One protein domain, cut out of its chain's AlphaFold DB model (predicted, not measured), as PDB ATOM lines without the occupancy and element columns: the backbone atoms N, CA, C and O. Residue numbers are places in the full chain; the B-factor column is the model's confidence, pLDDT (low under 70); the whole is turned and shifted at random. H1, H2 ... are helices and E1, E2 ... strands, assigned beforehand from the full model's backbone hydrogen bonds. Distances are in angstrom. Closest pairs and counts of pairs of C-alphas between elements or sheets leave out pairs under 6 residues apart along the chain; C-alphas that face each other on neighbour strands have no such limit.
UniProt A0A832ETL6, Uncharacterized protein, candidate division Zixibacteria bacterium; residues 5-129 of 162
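What this domain is: This is residues 5 to 129 of the 162 residues of an uncharacterized protein of candidate division Zixibacteria bacterium (UniProt A0A832ETL6). With little regular structure, the printed part begins as a long loose arm, residues 5 to 59 with the short helix H1, and ends in a small head, a five-strand sheet with H2 across one face. The 125 residues, 33 in named elements, are mixed in class, ordered H1 E1 E2 H2 E3 E4 E5; the mixed sheet runs E2 E1 E5 E3 E4. The whole is loose, radius of gyration of the C-alphas 17.8 A, spanning 48 by 44 by 30 A.

How they stand to each other: H1, residues 31 to 36, is not on the sheet. E1, residues 60 to 65, and E2, residues 71 to 74, form an antiparallel hairpin, with N 61 and O 73 2.8 A apart. H2, residues 81 to 87, is on the sheet, height 8.6 A; its closest C-alphas to E1 are Val 85 and Val 63, 7.0 A. E3, residues 101 to 103, and E4, residues 109 to 111, form another hairpin, N 102 to O 110 2.9 A. E5, residues 125 to 128, is parallel to E1, N 126 to O 62 2.7 A, and antiparallel to E3, N 101 to O 127 2.9 A. E2, H2 and E3 make a split strand-helix-strand unit, same-way strands with E1 and E5 between them, its crossover right-handed. In H1 and H2 every O i to N i+4 pair is within hydrogen-bond range.

Where its parts are: H1 begins at C-alpha 31 (131.803, 109.765, 130.902); E5 ends at C-alpha 128 (115.304, 121.306, 149.685). E1 measures 16.7 A, H2 10.1 A.

The domain as a whole: The C-alphas farthest apart, Thr 8 and Asn 113, are 54.7 A apart. The printed part has no cut; links H1 to E1, H2 to E3 and E4 to E5 are long. Residues 5 to 6 and 9 to 25 have pLDDT under 70.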
ATOM      1  N   ALA A   5     105.859 104.252 118.535       54.19
ATOM      2  CA  ALA A   5     104.923 103.457 117.759       54.19
ATOM      3  C   ALA A   5     105.569 102.094 117.498       54.19
ATOM      4  O   ALA A   5     106.690 102.027 116.987       54.19
ATOM      5  N   ASP A   6     104.896 101.019 117.894       69.25
ATOM      6  CA  ASP A   6     105.310  99.683 117.484       69.25
ATOM      7  C   ASP A   6     104.927  99.415 116.017       69.25
ATOM      8  O   ASP A   6     104.229 100.198 115.366       69.25
ATOM      9  N   SER A   7     105.393  98.287 115.479       71.81
ATOM     10  CA  SER A   7     105.114  97.853 114.104       71.81
ATOM     11  C   SER A   7     103.631  97.576 113.821       71.81
ATOM     12  O   SER A   7     103.277  97.301 112.678       71.81
ATOM     13  N   THR A   8     102.762  97.664 114.834       76.88
ATOM     14  CA  THR A   8     101.306  97.521 114.709       76.88
ATOM     15  C   THR A   8     100.572  98.864 114.736       76.88
ATOM     16  O   THR A   8      99.345  98.900 114.688       76.88
ATOM     17  N   GLY A   9     101.308  99.983 114.789       69.44
ATOM     18  CA  GLY A   9     100.736 101.327 114.868       69.44
ATOM     19  C   GLY A   9     100.177 101.667 116.250       69.44
ATOM     20  O   GLY A   9      99.507 102.690 116.402       69.44
ATOM     21  N   GLN A  10     100.447 100.844 117.268       68.75
ATOM     22  CA  GLN A  10     100.063 101.154 118.634       68.75
ATOM     23  C   GLN A  10     101.145 101.990 119.309       68.75
ATOM     24  O   GLN A  10     102.327 101.643 119.357       68.75
ATOM     25  N   PHE A  11     100.718 103.118 119.870       58.41
ATOM     26  CA  PHE A  11     101.562 103.941 120.718       58.41
ATOM     27  C   PHE A  11     101.639 103.297 122.098       58.41
ATOM     28  O   PHE A  11     100.774 103.504 122.950       58.41
ATOM     29  N   LYS A  12     102.690 102.513 122.333       54.56
ATOM     30  CA  LYS A  12     102.982 102.015 123.674       54.56
ATOM     31  C   LYS A  12     103.772 103.068 124.435       54.56
ATOM     32  O   LYS A  12     104.836 103.519 124.006       54.56
ATOM     33  N   LYS A  13     103.279 103.428 125.620       51.09
ATOM     34  CA  LYS A  13     104.103 104.091 126.632       51.09
ATOM     35  C   LYS A  13     105.128 103.065 127.117       51.09
ATOM     36  O   LYS A  13     104.848 102.278 128.015       51.09
ATOM     37  N   VAL A  14     106.289 103.023 126.472       55.47
ATOM     38  CA  VAL A  14     107.395 102.179 126.918       55.47
ATOM     39  C   VAL A  14     108.045 102.886 128.099       55.47
ATOM     40  O   VAL A  14     108.705 103.912 127.946       55.47
ATOM     41  N   GLU A  15     107.838 102.354 129.296       53.78
ATOM     42  CA  GLU A  15     108.594 102.759 130.478       53.78
ATOM     43  C   GLU A  15     109.998 102.143 130.359       53.78
ATOM     44  O   GLU A  15     110.277 101.059 130.857       53.78
ATOM     45  N   ILE A  16     110.877 102.801 129.590       54.50
ATOM     46  CA  ILE A  16     112.228 102.290 129.272       54.50
ATOM     47  C   ILE A  16     113.073 102.136 130.549       54.50
ATOM     48  O   ILE A  16     113.984 101.309 130.608       54.50
ATOM     49  N   VAL A  17     112.743 102.891 131.600       53.91
ATOM     50  CA  VAL A  17     113.436 102.835 132.883       53.91
ATOM     51  C   VAL A  17     112.422 102.826 134.018       53.91
ATOM     52  O   VAL A  17     111.818 103.849 134.333       53.91
ATOM     53  N   ASN A  18     112.265 101.669 134.656       51.75
ATOM     54  CA  ASN A  18     111.584 101.565 135.936       51.75
ATOM     55  C   ASN A  18     112.630 101.860 137.025       51.75
ATOM     56  O   ASN A  18     113.358 100.965 137.453       51.75
ATOM     57  N   LEU A  19     112.803 103.142 137.374       52.16
ATOM     58  CA  LEU A  19     113.749 103.602 138.401       52.16
ATOM     59  C   LEU A  19     113.218 103.246 139.795       52.16
ATOM     60  O   LEU A  19     112.907 104.128 140.595       52.16
ATOM     61  N   ASN A  20     113.093 101.954 140.096       51.97
ATOM     62  CA  ASN A  20     112.899 101.536 141.471       51.97
ATOM     63  C   ASN A  20     114.225 101.759 142.215       51.97
ATOM     64  O   ASN A  20     115.186 100.997 142.061       51.97
ATOM     65  N   LEU A  21     114.280 102.859 142.971       52.09
ATOM     66  CA  LEU A  21     115.447 103.287 143.744       52.09
ATOM     67  C   LEU A  21     115.825 102.281 144.845       52.09
ATOM     68  O   LEU A  21     116.957 102.324 145.314       52.09
ATOM     69  N   GLU A  22     114.921 101.373 145.227       57.53
ATOM     70  CA  GLU A  22     115.184 100.344 146.242       57.53
ATOM     71  C   GLU A  22     115.843  99.077 145.674       57.53
ATOM     72  O   GLU A  22     116.447  98.320 146.428       57.53
ATOM     73  N   SER A  23     115.783  98.847 144.355       57.09
ATOM     74  CA  SER A  23     116.294  97.615 143.723       57.09
ATOM     75  C   SER A  23     117.392  97.835 142.678       57.09
ATOM     76  O   SER A  23     117.867  96.870 142.085       57.09
ATOM     77  N   THR A  24     117.778  99.084 142.407       63.09
ATOM     78  CA  THR A  24     118.740  99.417 141.344       63.09
ATOM     79  C   THR A  24     120.019  99.985 141.947       63.09
ATOM     80  O   THR A  24     120.016 101.083 142.500       63.09
ATOM     81  N   ASN A  25     121.135  99.265 141.805       66.75
ATOM     82  CA  ASN A  25     122.444  99.796 142.171       66.75
ATOM     83  C   ASN A  25     122.901 100.810 141.109       66.75
ATOM     84  O   ASN A  25     123.079 100.455 139.944       66.75
ATOM     85  N   ARG A  26     123.066 102.081 141.493       71.31
ATOM     86  CA  ARG A  26     123.484 103.153 140.580       71.31
ATOM     87  C   ARG A  26     124.981 103.398 140.696       71.31
ATOM     88  O   ARG A  26     125.453 103.883 141.721       71.31
ATOM     89  N   VAL A  27     125.702 103.178 139.602       77.69
ATOM     90  CA  VAL A  27     127.113 103.559 139.483       77.69
ATOM     91  C   VAL A  27     127.202 104.953 138.864       77.69
ATOM     92  O   VAL A  27     126.674 105.193 137.780       77.69
ATOM     93  N   ILE A  28     127.845 105.886 139.567       75.75
ATOM     94  CA  ILE A  28     128.160 107.214 139.030       75.75
ATOM     95  C   ILE A  28     129.443 107.088 138.208       75.75
ATOM     96  O   ILE A  28     130.473 106.678 138.743       75.75
ATOM     97  N   ILE A  29     129.378 107.445 136.925       80.25
ATOM     98  CA  ILE A  29     130.520 107.410 136.010       80.25
ATOM     99  C   ILE A  29     130.835 108.798 135.467       80.25
ATOM    100  O   ILE A  29     129.945 109.607 135.223       80.25
ATOM    101  N   ASP A  30     132.121 109.047 135.252       85.06
ATOM    102  CA  ASP A  30     132.621 110.257 134.609       85.06
ATOM    103  C   ASP A  30     132.860 109.949 133.127       85.06
ATOM    104  O   ASP A  30     133.925 109.466 132.738       85.06
ATOM    105  N   VAL A  31     131.809 110.129 132.326       84.88
ATOM    106  CA  VAL A  31     131.803 109.765 130.902       84.88
ATOM    107  C   VAL A  31     132.855 110.555 130.127       84.88
ATOM    108  O   VAL A  31     133.560 109.971 129.304       84.88
ATOM    109  N   ASP A  32     133.017 111.841 130.438       87.00
ATOM    110  CA  ASP A  32     133.992 112.708 129.778       87.00
ATOM    111  C   ASP A  32     135.412 112.174 129.991       87.00
ATOM    112  O   ASP A  32     136.143 111.950 129.023       87.00
ATOM    113  N   ARG A  33     135.771 111.815 131.234       88.88
ATOM    114  CA  ARG A  33     137.077 111.203 131.530       88.88
ATOM    115  C   ARG A  33     137.289 109.886 130.783       88.88
ATOM    116  O   ARG A  33     138.401 109.625 130.316       88.88
ATOM    117  N   ILE A  34     136.266 109.037 130.684       90.50
ATOM    118  CA  ILE A  34     136.369 107.752 129.976       90.50
ATOM    119  C   ILE A  34     136.663 107.995 128.493       90.50
ATOM    120  O   ILE A  34     137.560 107.361 127.935       90.50
ATOM    121  N   ILE A  35     135.949 108.933 127.869       89.31
ATOM    122  CA  ILE A  35     136.099 109.257 126.447       89.31
ATOM    123  C   ILE A  35     137.468 109.892 126.176       89.31
ATOM    124  O   ILE A  35     138.204 109.407 125.315       89.31
ATOM    125  N   GLU A  36     137.845 110.923 126.936       94.06
ATOM    126  CA  GLU A  36     139.118 111.644 126.773       94.06
ATOM    127  C   GLU A  36     140.328 110.717 126.899       94.06
ATOM    128  O   GLU A  36     141.300 110.817 126.150       94.06
ATOM    129  N   THR A  37     140.260 109.777 127.840       93.19
ATOM    130  CA  THR A  37     141.363 108.857 128.128       93.19
ATOM    131  C   THR A  37     141.296 107.563 127.319       93.19
ATOM    132  O   THR A  37     142.099 106.657 127.560       93.19
ATOM    133  N   LYS A  38     140.351 107.459 126.370       91.06
ATOM    134  CA  LYS A  38     140.083 106.252 125.569       91.06
ATOM    135  C   LYS A  38     139.929 104.995 126.436       91.06
ATOM    136  O   LYS A  38     140.441 103.930 126.104       91.06
ATOM    137  N   GLY A  39     139.272 105.136 127.585       88.00
ATOM    138  CA  GLY A  39     139.036 104.052 128.540       88.00
ATOM    139  C   GLY A  39     140.233 103.672 129.417       88.00
ATOM    140  O   GLY A  39     140.130 102.713 130.177       88.00
ATOM    141  N   SER A  40     141.354 104.402 129.376       90.06
ATOM    142  CA  SER A  40     142.477 104.134 130.292       90.06
ATOM    143  C   SER A  40     142.218 104.602 131.731       90.06
ATOM    144  O   SER A  40     142.849 104.097 132.659       90.06
ATOM    145  N   LYS A  41     141.277 105.534 131.952       88.25
ATOM    146  CA  LYS A  41     140.844 105.975 133.289       88.25
ATOM    147  C   LYS A  41     139.324 106.007 133.399       88.25
ATOM    148  O   LYS A  41     138.633 106.417 132.475       88.25
ATOM    149  N   GLY A  42     138.812 105.630 134.572       83.25
ATOM    150  CA  GLY A  42     137.379 105.696 134.886       83.25
ATOM    151  C   GLY A  42     136.512 104.657 134.170       83.25
ATOM    152  O   GLY A  42     135.296 104.722 134.299       83.25
ATOM    153  N   ASN A  43     137.116 103.725 133.425       88.69
ATOM    154  CA  ASN A  43     136.392 102.685 132.704       88.69
ATOM    155  C   ASN A  43     135.638 101.760 133.670       88.69
ATOM    156  O   ASN A  43     136.116 101.479 134.771       88.69
ATOM    157  N   ILE A  44     134.479 101.273 133.234       86.50
ATOM    158  CA  ILE A  44     133.641 100.348 133.995       86.50
ATOM    159  C   ILE A  44     133.447  99.056 133.206       86.50
ATOM    160  O   ILE A  44     133.266  99.072 131.992       86.50
ATOM    161  N   THR A  45     133.504  97.922 133.901       88.69
ATOM    162  CA  THR A  45     133.188  96.625 133.293       88.69
ATOM    163  C   THR A  45     131.696  96.377 133.425       88.69
ATOM    164  O   THR A  45     131.163  96.450 134.529       88.69
ATOM    165  N   LEU A  46     131.042  96.089 132.302       88.69
ATOM    166  CA  LEU A  46     129.619  95.769 132.251       88.69
ATOM    167  C   LEU A  46     129.417  94.257 132.313       88.69
ATOM    168  O   LEU A  46     130.203  93.494 131.748       88.69
ATOM    169  N   GLN A  47     128.343  93.836 132.969       89.62
ATOM    170  CA  GLN A  47     127.907  92.447 133.043       89.62
ATOM    171  C   GLN A  47     126.599  92.244 132.274       89.62
ATOM    172  O   GLN A  47     125.888  93.189 131.926       89.62
ATOM    173  N   ASN A  48     126.273  90.983 131.986       86.31
ATOM    174  CA  ASN A  48     125.011  90.656 131.335       86.31
ATOM    175  C   ASN A  48     123.828  91.111 132.207       86.31
ATOM    176  O   ASN A  48     123.749  90.756 133.380       86.31
ATOM    177  N   GLY A  49     122.904  91.865 131.615       84.44
ATOM    178  CA  GLY A  49     121.762  92.459 132.314       84.44
ATOM    179  C   GLY A  49     121.944  93.928 132.703       84.44
ATOM    180  O   GLY A  49     120.939  94.582 132.999       84.44
ATOM    181  N   ASP A  50     123.164  94.474 132.629       83.81
ATOM    182  CA  ASP A  50     123.398  95.905 132.826       83.81
ATOM    183  C   ASP A  50     122.726  96.730 131.725       83.81
ATOM    184  O   ASP A  50     122.638  96.331 130.560       83.81
ATOM    185  N   ARG A  51     122.245  97.921 132.094       80.12
ATOM    186  CA  ARG A  51     121.580  98.849 131.173       80.12
ATOM    187  C   ARG A  51     122.260 100.207 131.230       80.12
ATOM    188  O   ARG A  51     122.316 100.830 132.287       80.12
ATOM    189  N   ILE A  52     122.718 100.689 130.076       79.69
ATOM    190  CA  ILE A  52     123.190 102.068 129.924       79.69
ATOM    191  C   ILE A  52     122.002 102.938 129.533       79.69
ATOM    192  O   ILE A  52     121.323 102.676 128.541       79.69
ATOM    193  N   TYR A  53     121.774 103.994 130.306       74.81
ATOM    194  CA  TYR A  53     120.736 104.977 130.037       74.81
ATOM    195  C   TYR A  53     121.363 106.355 129.832       74.81
ATOM    196  O   TYR A  53     122.019 106.879 130.730       74.81
ATOM    197  N   VAL A  54     121.132 106.945 128.656       80.62
ATOM    198  CA  VAL A  54     121.571 108.306 128.323       80.62
ATOM    199  C   VAL A  54     120.349 109.230 128.363       80.62
ATOM    200  O   VAL A  54     119.473 109.111 127.503       80.62
ATOM    201  N   PRO A  55     120.236 110.124 129.361       73.94
ATOM    202  CA  PRO A  55     119.100 111.027 129.466       73.94
ATOM    203  C   PRO A  55     119.155 112.124 128.396       73.94
ATOM    204  O   PRO A  55     120.221 112.520 127.928       73.94
ATOM    205  N   GLN A  56     117.990 112.671 128.046       77.38
ATOM    206  CA  GLN A  56     117.931 113.901 127.257       77.38
ATOM    207  C   GLN A  56     118.465 115.079 128.079       77.38
ATOM    208  O   GLN A  56     118.223 115.146 129.285       77.38
ATOM    209  N   ILE A  57     119.127 116.030 127.416       77.81
ATOM    210  CA  ILE A  57     119.588 117.262 128.063       77.81
ATOM    211  C   ILE A  57     118.354 118.073 128.487       77.81
ATOM    212  O   ILE A  57     117.573 118.495 127.629       77.81
ATOM    213  N   PRO A  58     118.141 118.297 129.792       80.38
ATOM    214  CA  PRO A  58     117.023 119.098 130.265       80.38
ATOM    215  C   PRO A  58     117.238 120.580 129.932       80.38
ATOM    216  O   PRO A  58     118.357 121.080 129.888       80.38
ATOM    217  N   SER A  59     116.143 121.317 129.745       82.12
ATOM    218  CA  SER A  59     116.170 122.740 129.378       82.12
ATOM    219  C   SER A  59     116.420 123.696 130.557       82.12
ATOM    220  O   SER A  59     116.422 124.919 130.382       82.12
ATOM    221  N   GLY A  60     116.609 123.174 131.770       92.12
ATOM    222  CA  GLY A  60     116.681 123.985 132.979       92.12
ATOM    223  C   GLY A  60     117.114 123.223 134.224       92.12
ATOM    224  O   GLY A  60     117.648 122.119 134.147       92.12
ATOM    225  N   ILE A  61     116.884 123.863 135.366       95.94
ATOM    226  CA  ILE A  61     117.251 123.411 136.704       95.94
ATOM    227  C   ILE A  61     115.995 122.933 137.414       95.94
ATOM    228  O   ILE A  61     115.033 123.692 137.549       95.94
ATOM    229  N   SER A  62     115.998 121.689 137.877       94.88
ATOM    230  CA  SER A  62     114.880 121.168 138.661       94.88
ATOM    231  C   SER A  62     114.994 121.650 140.104       94.88
ATOM    232  O   SER A  62     116.048 121.502 140.714       94.88
ATOM    233  N   VAL A  63     113.936 122.227 140.665       96.75
ATOM    234  CA  VAL A  63     113.869 122.629 142.075       96.75
ATOM    235  C   VAL A  63     112.690 121.925 142.723       96.75
ATOM    236  O   VAL A  63     111.561 122.013 142.238       96.75
ATOM    237  N   MET A  64     112.949 121.208 143.813       94.12
ATOM    238  CA  MET A  64     111.934 120.401 144.482       94.12
ATOM    239  C   MET A  64     112.113 120.348 145.999       94.12
ATOM    240  O   MET A  64     113.223 120.468 146.523       94.12
ATOM    241  N   GLY A  65     111.000 120.116 146.695       94.81
ATOM    242  CA  GLY A  65     110.944 119.891 148.134       94.81
ATOM    243  C   GLY A  65     110.259 121.039 148.867       94.81
ATOM    244  O   GLY A  65     109.201 121.500 148.453       94.81
ATOM    245  N   ALA A  66     110.849 121.494 149.970       95.88
ATOM    246  CA  ALA A  66     110.292 122.513 150.856       95.88
ATOM    247  C   ALA A  66     110.461 123.949 150.307       95.88
ATOM    248  O   ALA A  66     110.927 124.850 151.011       95.88
ATOM    249  N   VAL A  67     110.077 124.173 149.051       97.06
ATOM    250  CA  VAL A  67     110.075 125.474 148.357       97.06
ATOM    251  C   VAL A  67     108.647 125.909 148.022       97.06
ATOM    252  O   VAL A  67     107.729 125.094 148.068       97.06
ATOM    253  N   GLY A  68     108.439 127.194 147.728       97.12
ATOM    254  CA  GLY A  68     107.107 127.739 147.444       97.12
ATOM    255  C   GLY A  68     106.387 127.044 146.280       97.12
ATOM    256  O   GLY A  68     105.181 126.827 146.353       97.12
ATOM    257  N   ALA A  69     107.123 126.659 145.236       96.62
ATOM    258  CA  ALA A  69     106.620 125.869 144.120       96.62
ATOM    259  C   ALA A  69     107.716 124.961 143.543       96.62
ATOM    260  O   ALA A  69     108.788 125.429 143.153       96.62
ATOM    261  N   ASN A  70     107.423 123.664 143.449       95.56
ATOM    262  CA  ASN A  70     108.283 122.703 142.759       95.56
ATOM    263  C   ASN A  70     108.181 122.897 141.242       95.56
ATOM    264  O   ASN A  70     107.100 123.164 140.717       95.56
ATOM    265  N   GLY A  71     109.281 122.697 140.521       91.12
ATOM    266  CA  GLY A  71     109.262 122.752 139.065       91.12
ATOM    267  C   GLY A  71     110.640 122.867 138.436       91.12
ATOM    268  O   GLY A  71     111.667 122.839 139.111       91.12
ATOM    269  N   THR A  72     110.650 123.008 137.115       93.94
ATOM    270  CA  THR A  72     111.871 123.262 136.347       93.94
ATOM    271  C   THR A  72     111.954 124.738 136.004       93.94
ATOM    272  O   THR A  72     111.034 125.308 135.419       93.94
ATOM    273  N   ILE A  73     113.076 125.356 136.347       95.50
ATOM    274  CA  ILE A  73     113.349 126.771 136.105       95.50
ATOM    275  C   ILE A  73     114.357 126.863 134.969       95.50
ATOM    276  O   ILE A  73     115.357 126.147 134.969       95.50
ATOM    277  N   LYS A  74     114.112 127.742 133.993       95.44
ATOM    278  CA  LYS A  74     115.035 127.954 132.871       95.44
ATOM    279  C   LYS A  74     116.448 128.242 133.388       95.44
ATOM    280  O   LYS A  74     116.623 129.063 134.288       95.44
ATOM    281  N   TYR A  75     117.439 127.572 132.805       96.12
ATOM    282  CA  TYR A  75     118.837 127.794 133.153       96.12
ATOM    283  C   TYR A  75     119.292 129.202 132.742       96.12
ATOM    284  O   TYR A  75     119.055 129.652 131.619       96.12
ATOM    285  N   GLU A  76     119.976 129.874 133.663       95.12
ATOM    286  CA  GLU A  76     120.633 131.159 133.467       95.12
ATOM    287  C   GLU A  76     122.124 131.051 133.839       95.12
ATOM    288  O   GLU A  76     122.451 130.674 134.976       95.12
ATOM    289  N   PRO A  77     123.042 131.408 132.918       94.75
ATOM    290  CA  PRO A  77     124.476 131.327 133.164       94.75
ATOM    291  C   PRO A  77     124.930 132.120 134.393       94.75
ATOM    292  O   PRO A  77     124.511 133.254 134.631       94.75
ATOM    293  N   GLY A  78     125.821 131.517 135.183       95.94
ATOM    294  CA  GLY A  78     126.443 132.155 136.348       95.94
ATOM    295  C   GLY A  78     125.551 132.267 137.588       95.94
ATOM    296  O   GLY A  78     126.028 132.726 138.630       95.94
ATOM    297  N   LYS A  79     124.287 131.832 137.517       97.94
ATOM    298  CA  LYS A  79     123.389 131.816 138.676       97.94
ATOM    299  C   LYS A  79     123.738 130.692 139.649       97.94
ATOM    300  O   LYS A  79     124.254 129.635 139.284       97.94
ATOM    301  N   LYS A  80     123.459 130.963 140.920       98.00
ATOM    302  CA  LYS A  80     123.745 130.080 142.050       98.00
ATOM    303  C   LYS A  80     122.470 129.425 142.565       98.00
ATOM    304  O   LYS A  80     121.372 129.831 142.198       98.00
ATOM    305  N   VAL A  81     122.614 128.429 143.432       97.75
ATOM    306  CA  VAL A  81     121.484 127.698 144.029       97.75
ATOM    307  C   VAL A  81     120.462 128.646 144.666       97.75
ATOM    308  O   VAL A  81     119.262 128.478 144.462       97.75
ATOM    309  N   ASP A  82     120.914 129.680 145.382       97.50
ATOM    310  CA  ASP A  82     120.028 130.654 146.028       97.50
ATOM    311  C   ASP A  82     119.083 131.371 145.046       97.50
ATOM    312  O   ASP A  82     117.919 131.606 145.371       97.50
ATOM    313  N   TYR A  83     119.561 131.689 143.841       98.31
ATOM    314  CA  TYR A  83     118.775 132.320 142.784       98.31
ATOM    315  C   TYR A  83     117.593 131.440 142.375       98.31
ATOM    316  O   TYR A  83     116.453 131.905 142.321       98.31
ATOM    317  N   TYR A  84     117.859 130.159 142.129       97.88
ATOM    318  CA  TYR A  84     116.837 129.211 141.700       97.88
ATOM    319  C   TYR A  84     115.841 128.908 142.821       97.88
ATOM    320  O   TYR A  84     114.643 128.854 142.562       97.88
ATOM    321  N   VAL A  85     116.294 128.826 144.076       97.75
ATOM    322  CA  VAL A  85     115.379 128.698 145.222       97.75
ATOM    323  C   VAL A  85     114.461 129.919 145.343       97.75
ATOM    324  O   VAL A  85     113.264 129.765 145.571       97.75
ATOM    325  N   LYS A  86     114.975 131.140 145.147       97.88
ATOM    326  CA  LYS A  86     114.143 132.360 145.154       97.88
ATOM    327  C   LYS A  86     113.111 132.350 144.024       97.88
ATOM    328  O   LYS A  86     111.951 132.673 144.264       97.88
ATOM    329  N   ARG A  87     113.505 131.934 142.813       97.94
ATOM    330  CA  ARG A  87     112.595 131.767 141.662       97.94
ATOM    331  C   ARG A  87     111.537 130.684 141.891       97.94
ATOM    332  O   ARG A  87     110.440 130.816 141.365       97.94
ATOM    333  N   ALA A  88     111.834 129.677 142.710       97.06
ATOM    334  CA  ALA A  88     110.891 128.653 143.162       97.06
ATOM    335  C   ALA A  88     109.955 129.130 144.295       97.06
ATOM    336  O   ALA A  88     109.388 128.312 145.013       97.06
ATOM    337  N   GLY A  89     109.814 130.440 144.520       97.00
ATOM    338  CA  GLY A  89     108.975 130.977 145.598       97.00
ATOM    339  C   GLY A  89     109.640 130.973 146.978       97.00
ATOM    340  O   GLY A  89     108.951 131.087 147.986       97.00
ATOM    341  N   SER A  90     110.975 130.897 147.033       97.56
ATOM    342  CA  SER A  90     111.773 130.836 148.266       97.56
ATOM    343  C   SER A  90     111.510 129.588 149.124       97.56
ATOM    344  O   SER A  90     110.741 128.697 148.773       97.56
ATOM    345  N   PHE A  91     112.220 129.488 150.247       97.06
ATOM    346  CA  PHE A  91     112.049 128.415 151.224       97.06
ATOM    347  C   PHE A  91     110.702 128.512 151.948       97.06
ATOM    348  O   PHE A  91     110.324 129.589 152.410       97.06
ATOM    349  N   THR A  92     110.036 127.375 152.138       96.25
ATOM    350  CA  THR A  92     108.859 127.268 153.015       96.25
ATOM    351  C   THR A  92     109.252 127.310 154.494       96.25
ATOM    352  O   THR A  92     110.428 127.211 154.858       96.25
ATOM    353  N   ARG A  93     108.258 127.431 155.383       94.25
ATOM    354  CA  ARG A  93     108.478 127.474 156.837       94.25
ATOM    355  C   ARG A  93     109.070 126.175 157.389       94.25
ATOM    356  O   ARG A  93     109.806 126.225 158.367       94.25
ATOM    357  N   GLN A  94     108.753 125.038 156.778       93.31
ATOM    358  CA  GLN A  94     109.292 123.736 157.164       93.31
ATOM    359  C   GLN A  94     110.647 123.431 156.513       93.31
ATOM    360  O   GLN A  94     111.153 122.337 156.705       93.31
ATOM    361  N   ALA A  95     111.239 124.327 155.723       94.44
ATOM    362  CA  ALA A  95     112.457 124.012 154.987       94.44
ATOM    363  C   ALA A  95     113.701 123.934 155.881       94.44
ATOM    364  O   ALA A  95     114.066 124.918 156.535       94.44
ATOM    365  N   ASN A  96     114.442 122.831 155.777       92.94
ATOM    366  CA  ASN A  96     115.787 122.746 156.324       92.94
ATOM    367  C   ASN A  96     116.789 123.353 155.333       92.94
ATOM    368  O   ASN A  96     117.341 122.688 154.456       92.94
ATOM    369  N   LYS A  97     117.039 124.655 155.484       92.81
ATOM    370  CA  LYS A  97     117.922 125.411 154.580       92.81
ATOM    371  C   LYS A  97     119.365 124.894 154.586       92.81
ATOM    372  O   LYS A  97     120.025 124.948 153.549       92.81
ATOM    373  N   LYS A  98     119.852 124.414 155.735       90.75
ATOM    374  CA  LYS A  98     121.239 123.943 155.912       90.75
ATOM    375  C   LYS A  98     121.490 122.629 155.179       90.75
ATOM    376  O   LYS A  98     122.575 122.431 154.648       90.75
ATOM    377  N   GLU A  99     120.460 121.799 155.080       90.81
ATOM    378  CA  GLU A  99     120.491 120.509 154.394       90.81
ATOM    379  C   GLU A  99     120.093 120.600 152.911       90.81
ATOM    380  O   GLU A  99     119.836 119.579 152.275       90.81
ATOM    381  N   THR A 100     120.054 121.805 152.329       94.00
ATOM    382  CA  THR A 100     119.828 121.973 150.883       94.00
ATOM    383  C   THR A 100     120.901 121.225 150.097       94.00
ATOM    384  O   THR A 100     122.094 121.361 150.380       94.00
ATOM    385  N   ARG A 101     120.478 120.470 149.078       95.31
ATOM    386  CA  ARG A 101     121.359 119.657 148.237       95.31
ATOM    387  C   ARG A 101     121.346 120.159 146.803       95.31
ATOM    388  O   ARG A 101     120.281 120.401 146.239       95.31
ATOM    389  N   LEU A 102     122.530 120.271 146.213       96.06
ATOM    390  CA  LEU A 102     122.729 120.440 144.779       96.06
ATOM    391  C   LEU A 102     123.190 119.101 144.207       96.06
ATOM    392  O   LEU A 102     124.261 118.610 144.559       96.06
ATOM    393  N   ILE A 103     122.373 118.521 143.341       92.25
ATOM    394  CA  ILE A 103     122.655 117.295 142.603       92.25
ATOM    395  C   ILE A 103     123.095 117.716 141.206       92.25
ATOM    396  O   ILE A 103     122.346 118.373 140.488       92.25
ATOM    397  N   LYS A 104     124.322 117.367 140.838       91.06
ATOM    398  CA  LYS A 104     124.895 117.662 139.531       91.06
ATOM    399  C   LYS A 104     124.369 116.692 138.478       91.06
ATOM    400  O   LYS A 104     124.041 115.551 138.809       91.06
ATOM    401  N   ALA A 105     124.342 117.119 137.217       85.94
ATOM    402  CA  ALA A 105     123.954 116.256 136.094       85.94
ATOM    403  C   ALA A 105     124.804 114.968 135.997       85.94
ATOM    404  O   ALA A 105     124.291 113.915 135.631       85.94
ATOM    405  N   ASP A 106     126.076 115.033 136.404       82.06
ATOM    406  CA  ASP A 106     126.991 113.885 136.489       82.06
ATOM    407  C   ASP A 106     126.795 113.006 137.740       82.06
ATOM    408  O   ASP A 106     127.550 112.069 137.974       82.06
ATOM    409  N   GLY A 107     125.796 113.299 138.575       80.56
ATOM    410  CA  GLY A 107     125.466 112.526 139.768       80.56
ATOM    411  C   GLY A 107     126.206 112.933 141.043       80.56
ATOM    412  O   GLY A 107     125.859 112.418 142.110       80.56
ATOM    413  N   ARG A 108     127.168 113.871 140.998       85.50
ATOM    414  CA  ARG A 108     127.788 114.417 142.219       85.50
ATOM    415  C   ARG A 108     126.747 115.128 143.081       85.50
ATOM    416  O   ARG A 108     125.860 115.811 142.574       85.50
ATOM    417  N   VAL A 109     126.882 115.017 144.400       90.19
ATOM    418  CA  VAL A 109     125.978 115.671 145.353       90.19
ATOM    419  C   VAL A 109     126.770 116.600 146.256       90.19
ATOM    420  O   VAL A 109     127.759 116.202 146.868       90.19
ATOM    421  N   PHE A 110     126.308 117.840 146.367       91.69
ATOM    422  CA  PHE A 110     126.817 118.817 147.316       91.69
ATOM    423  C   PHE A 110     125.740 119.121 148.349       91.69
ATOM    424  O   PHE A 110     124.631 119.508 147.986       91.69
ATOM    425  N   ALA A 111     126.071 118.936 149.622       87.75
ATOM    426  CA  ALA A 111     125.177 119.163 150.750       87.75
ATOM    427  C   ALA A 111     125.855 120.043 151.806       87.75
ATOM    428  O   ALA A 111     127.083 120.167 151.838       87.75
ATOM    429  N   GLY A 112     125.046 120.638 152.679       80.06
ATOM    430  CA  GLY A 112     125.520 121.376 153.843       80.06
ATOM    431  C   GLY A 112     125.762 122.866 153.599       80.06
ATOM    432  O   GLY A 112     125.347 123.464 152.593       80.06
ATOM    433  N   ASN A 113     126.459 123.474 154.562       78.19
ATOM    434  CA  ASN A 113     126.725 124.908 154.598       78.19
ATOM    435  C   ASN A 113     127.509 125.358 153.354       78.19
ATOM    436  O   ASN A 113     128.565 124.825 153.028       78.19
ATOM    437  N   GLY A 114     126.979 126.364 152.654       87.50
ATOM    438  CA  GLY A 114     127.586 126.924 151.443       87.50
ATOM    439  C   GLY A 114     126.992 126.418 150.127       87.50
ATOM    440  O   GLY A 114     127.263 127.017 149.087       87.50
ATOM    441  N   THR A 115     126.117 125.403 150.147       93.25
ATOM    442  CA  THR A 115     125.446 124.912 148.926       93.25
ATOM    443  C   THR A 115     124.684 126.021 148.201       93.25
ATOM    444  O   THR A 115     124.769 126.128 146.982       93.25
ATOM    445  N   LEU A 116     124.048 126.931 148.945       94.38
ATOM    446  CA  LEU A 116     123.324 128.079 148.384       94.38
ATOM    447  C   LEU A 116     124.203 128.999 147.523       94.38
ATOM    448  O   LEU A 116     123.717 129.611 146.577       94.38
ATOM    449  N   GLY A 117     125.499 129.081 147.834       95.44
ATOM    450  CA  GLY A 117     126.461 129.911 147.117       95.44
ATOM    451  C   GLY A 117     127.097 129.238 145.898       95.44
ATOM    452  O   GLY A 117     127.882 129.888 145.201       95.44
ATOM    453  N   ARG A 118     126.802 127.959 145.641       96.38
ATOM    454  CA  ARG A 118     127.393 127.202 144.532       96.38
ATOM    455  C   ARG A 118     126.738 127.563 143.208       96.38
ATOM    456  O   ARG A 118     125.530 127.789 143.151       96.38
ATOM    457  N   LYS A 119     127.553 127.611 142.153       96.75
ATOM    458  CA  LYS A 119     127.079 127.769 140.776       96.75
ATOM    459  C   LYS A 119     126.325 126.516 140.350       96.75
ATOM    460  O   LYS A 119     126.703 125.408 140.730       96.75
ATOM    461  N   VAL A 120     125.276 126.734 139.576       95.69
ATOM    462  CA  VAL A 120     124.446 125.679 139.000       95.69
ATOM    463  C   VAL A 120     124.769 125.582 137.513       95.69
ATOM    464  O   VAL A 120     125.044 126.600 136.880       95.69
ATOM    465  N   GLU A 121     124.743 124.374 136.972       94.31
ATOM    466  CA  GLU A 121     124.922 124.079 135.549       94.31
ATOM    467  C   GLU A 121     123.662 123.417 134.990       94.31
ATOM    468  O   GLU A 121     122.797 122.954 135.735       94.31
ATOM    469  N   ILE A 122     123.538 123.401 133.665       92.62
ATOM    470  CA  ILE A 122     122.374 122.824 132.998       92.62
ATOM    471  C   ILE A 122     122.181 121.353 133.396       92.62
ATOM    472  O   ILE A 122     123.122 120.564 133.396       92.62
ATOM    473  N   GLY A 123     120.949 120.997 133.759       87.88
ATOM    474  CA  GLY A 123     120.594 119.655 134.217       87.88
ATOM    475  C   GLY A 123     120.912 119.322 135.664       87.88
ATOM    476  O   GLY A 123     120.600 118.217 136.102       87.88
ATOM    477  N   ASP A 124     121.427 120.277 136.432       94.25
ATOM    478  CA  ASP A 124     121.454 120.150 137.881       94.25
ATOM    479  C   ASP A 124     120.033 120.145 138.478       94.25
ATOM    480  O   ASP A 124     119.080 120.731 137.947       94.25
ATOM    481  N   ALA A 125     119.911 119.528 139.650       94.50
ATOM    482  CA  ALA A 125     118.712 119.540 140.473       94.50
ATOM    483  C   ALA A 125     119.012 120.068 141.881       94.50
ATOM    484  O   ALA A 125     120.043 119.768 142.482       94.50
ATOM    485  N   ILE A 126     118.085 120.843 142.429       95.88
ATOM    486  CA  ILE A 126     118.135 121.406 143.775       95.88
ATOM    487  C   ILE A 126     117.041 120.739 144.595       95.88
ATOM    488  O   ILE A 126     115.856 120.831 144.269       95.88
ATOM    489  N   VAL A 127     117.446 120.094 145.684       96.00
ATOM    490  CA  VAL A 127     116.537 119.427 146.614       96.00
ATOM    491  C   VAL A 127     116.603 120.138 147.952       96.00
ATOM    492  O   VAL A 127     117.659 120.217 148.581       96.00
ATOM    493  N   VAL A 128     115.458 120.652 148.388       95.56
ATOM    494  CA  VAL A 128     115.304 121.306 149.685       95.56
ATOM    495  C   VAL A 128     114.536 120.367 150.613       95.56
ATOM    496  O   VAL A 128     113.331 120.190 150.429       95.56
ATOM    497  N   PRO A 129     115.186 119.753 151.608       93.00
ATOM    498  CA  PRO A 129     114.490 118.898 152.558       93.00
ATOM    499  C   PRO A 129     113.624 119.707 153.531       93.00
ATOM    500  O   PRO A 129     113.844 120.900 153.759       93.00
TER     501      PRO A 129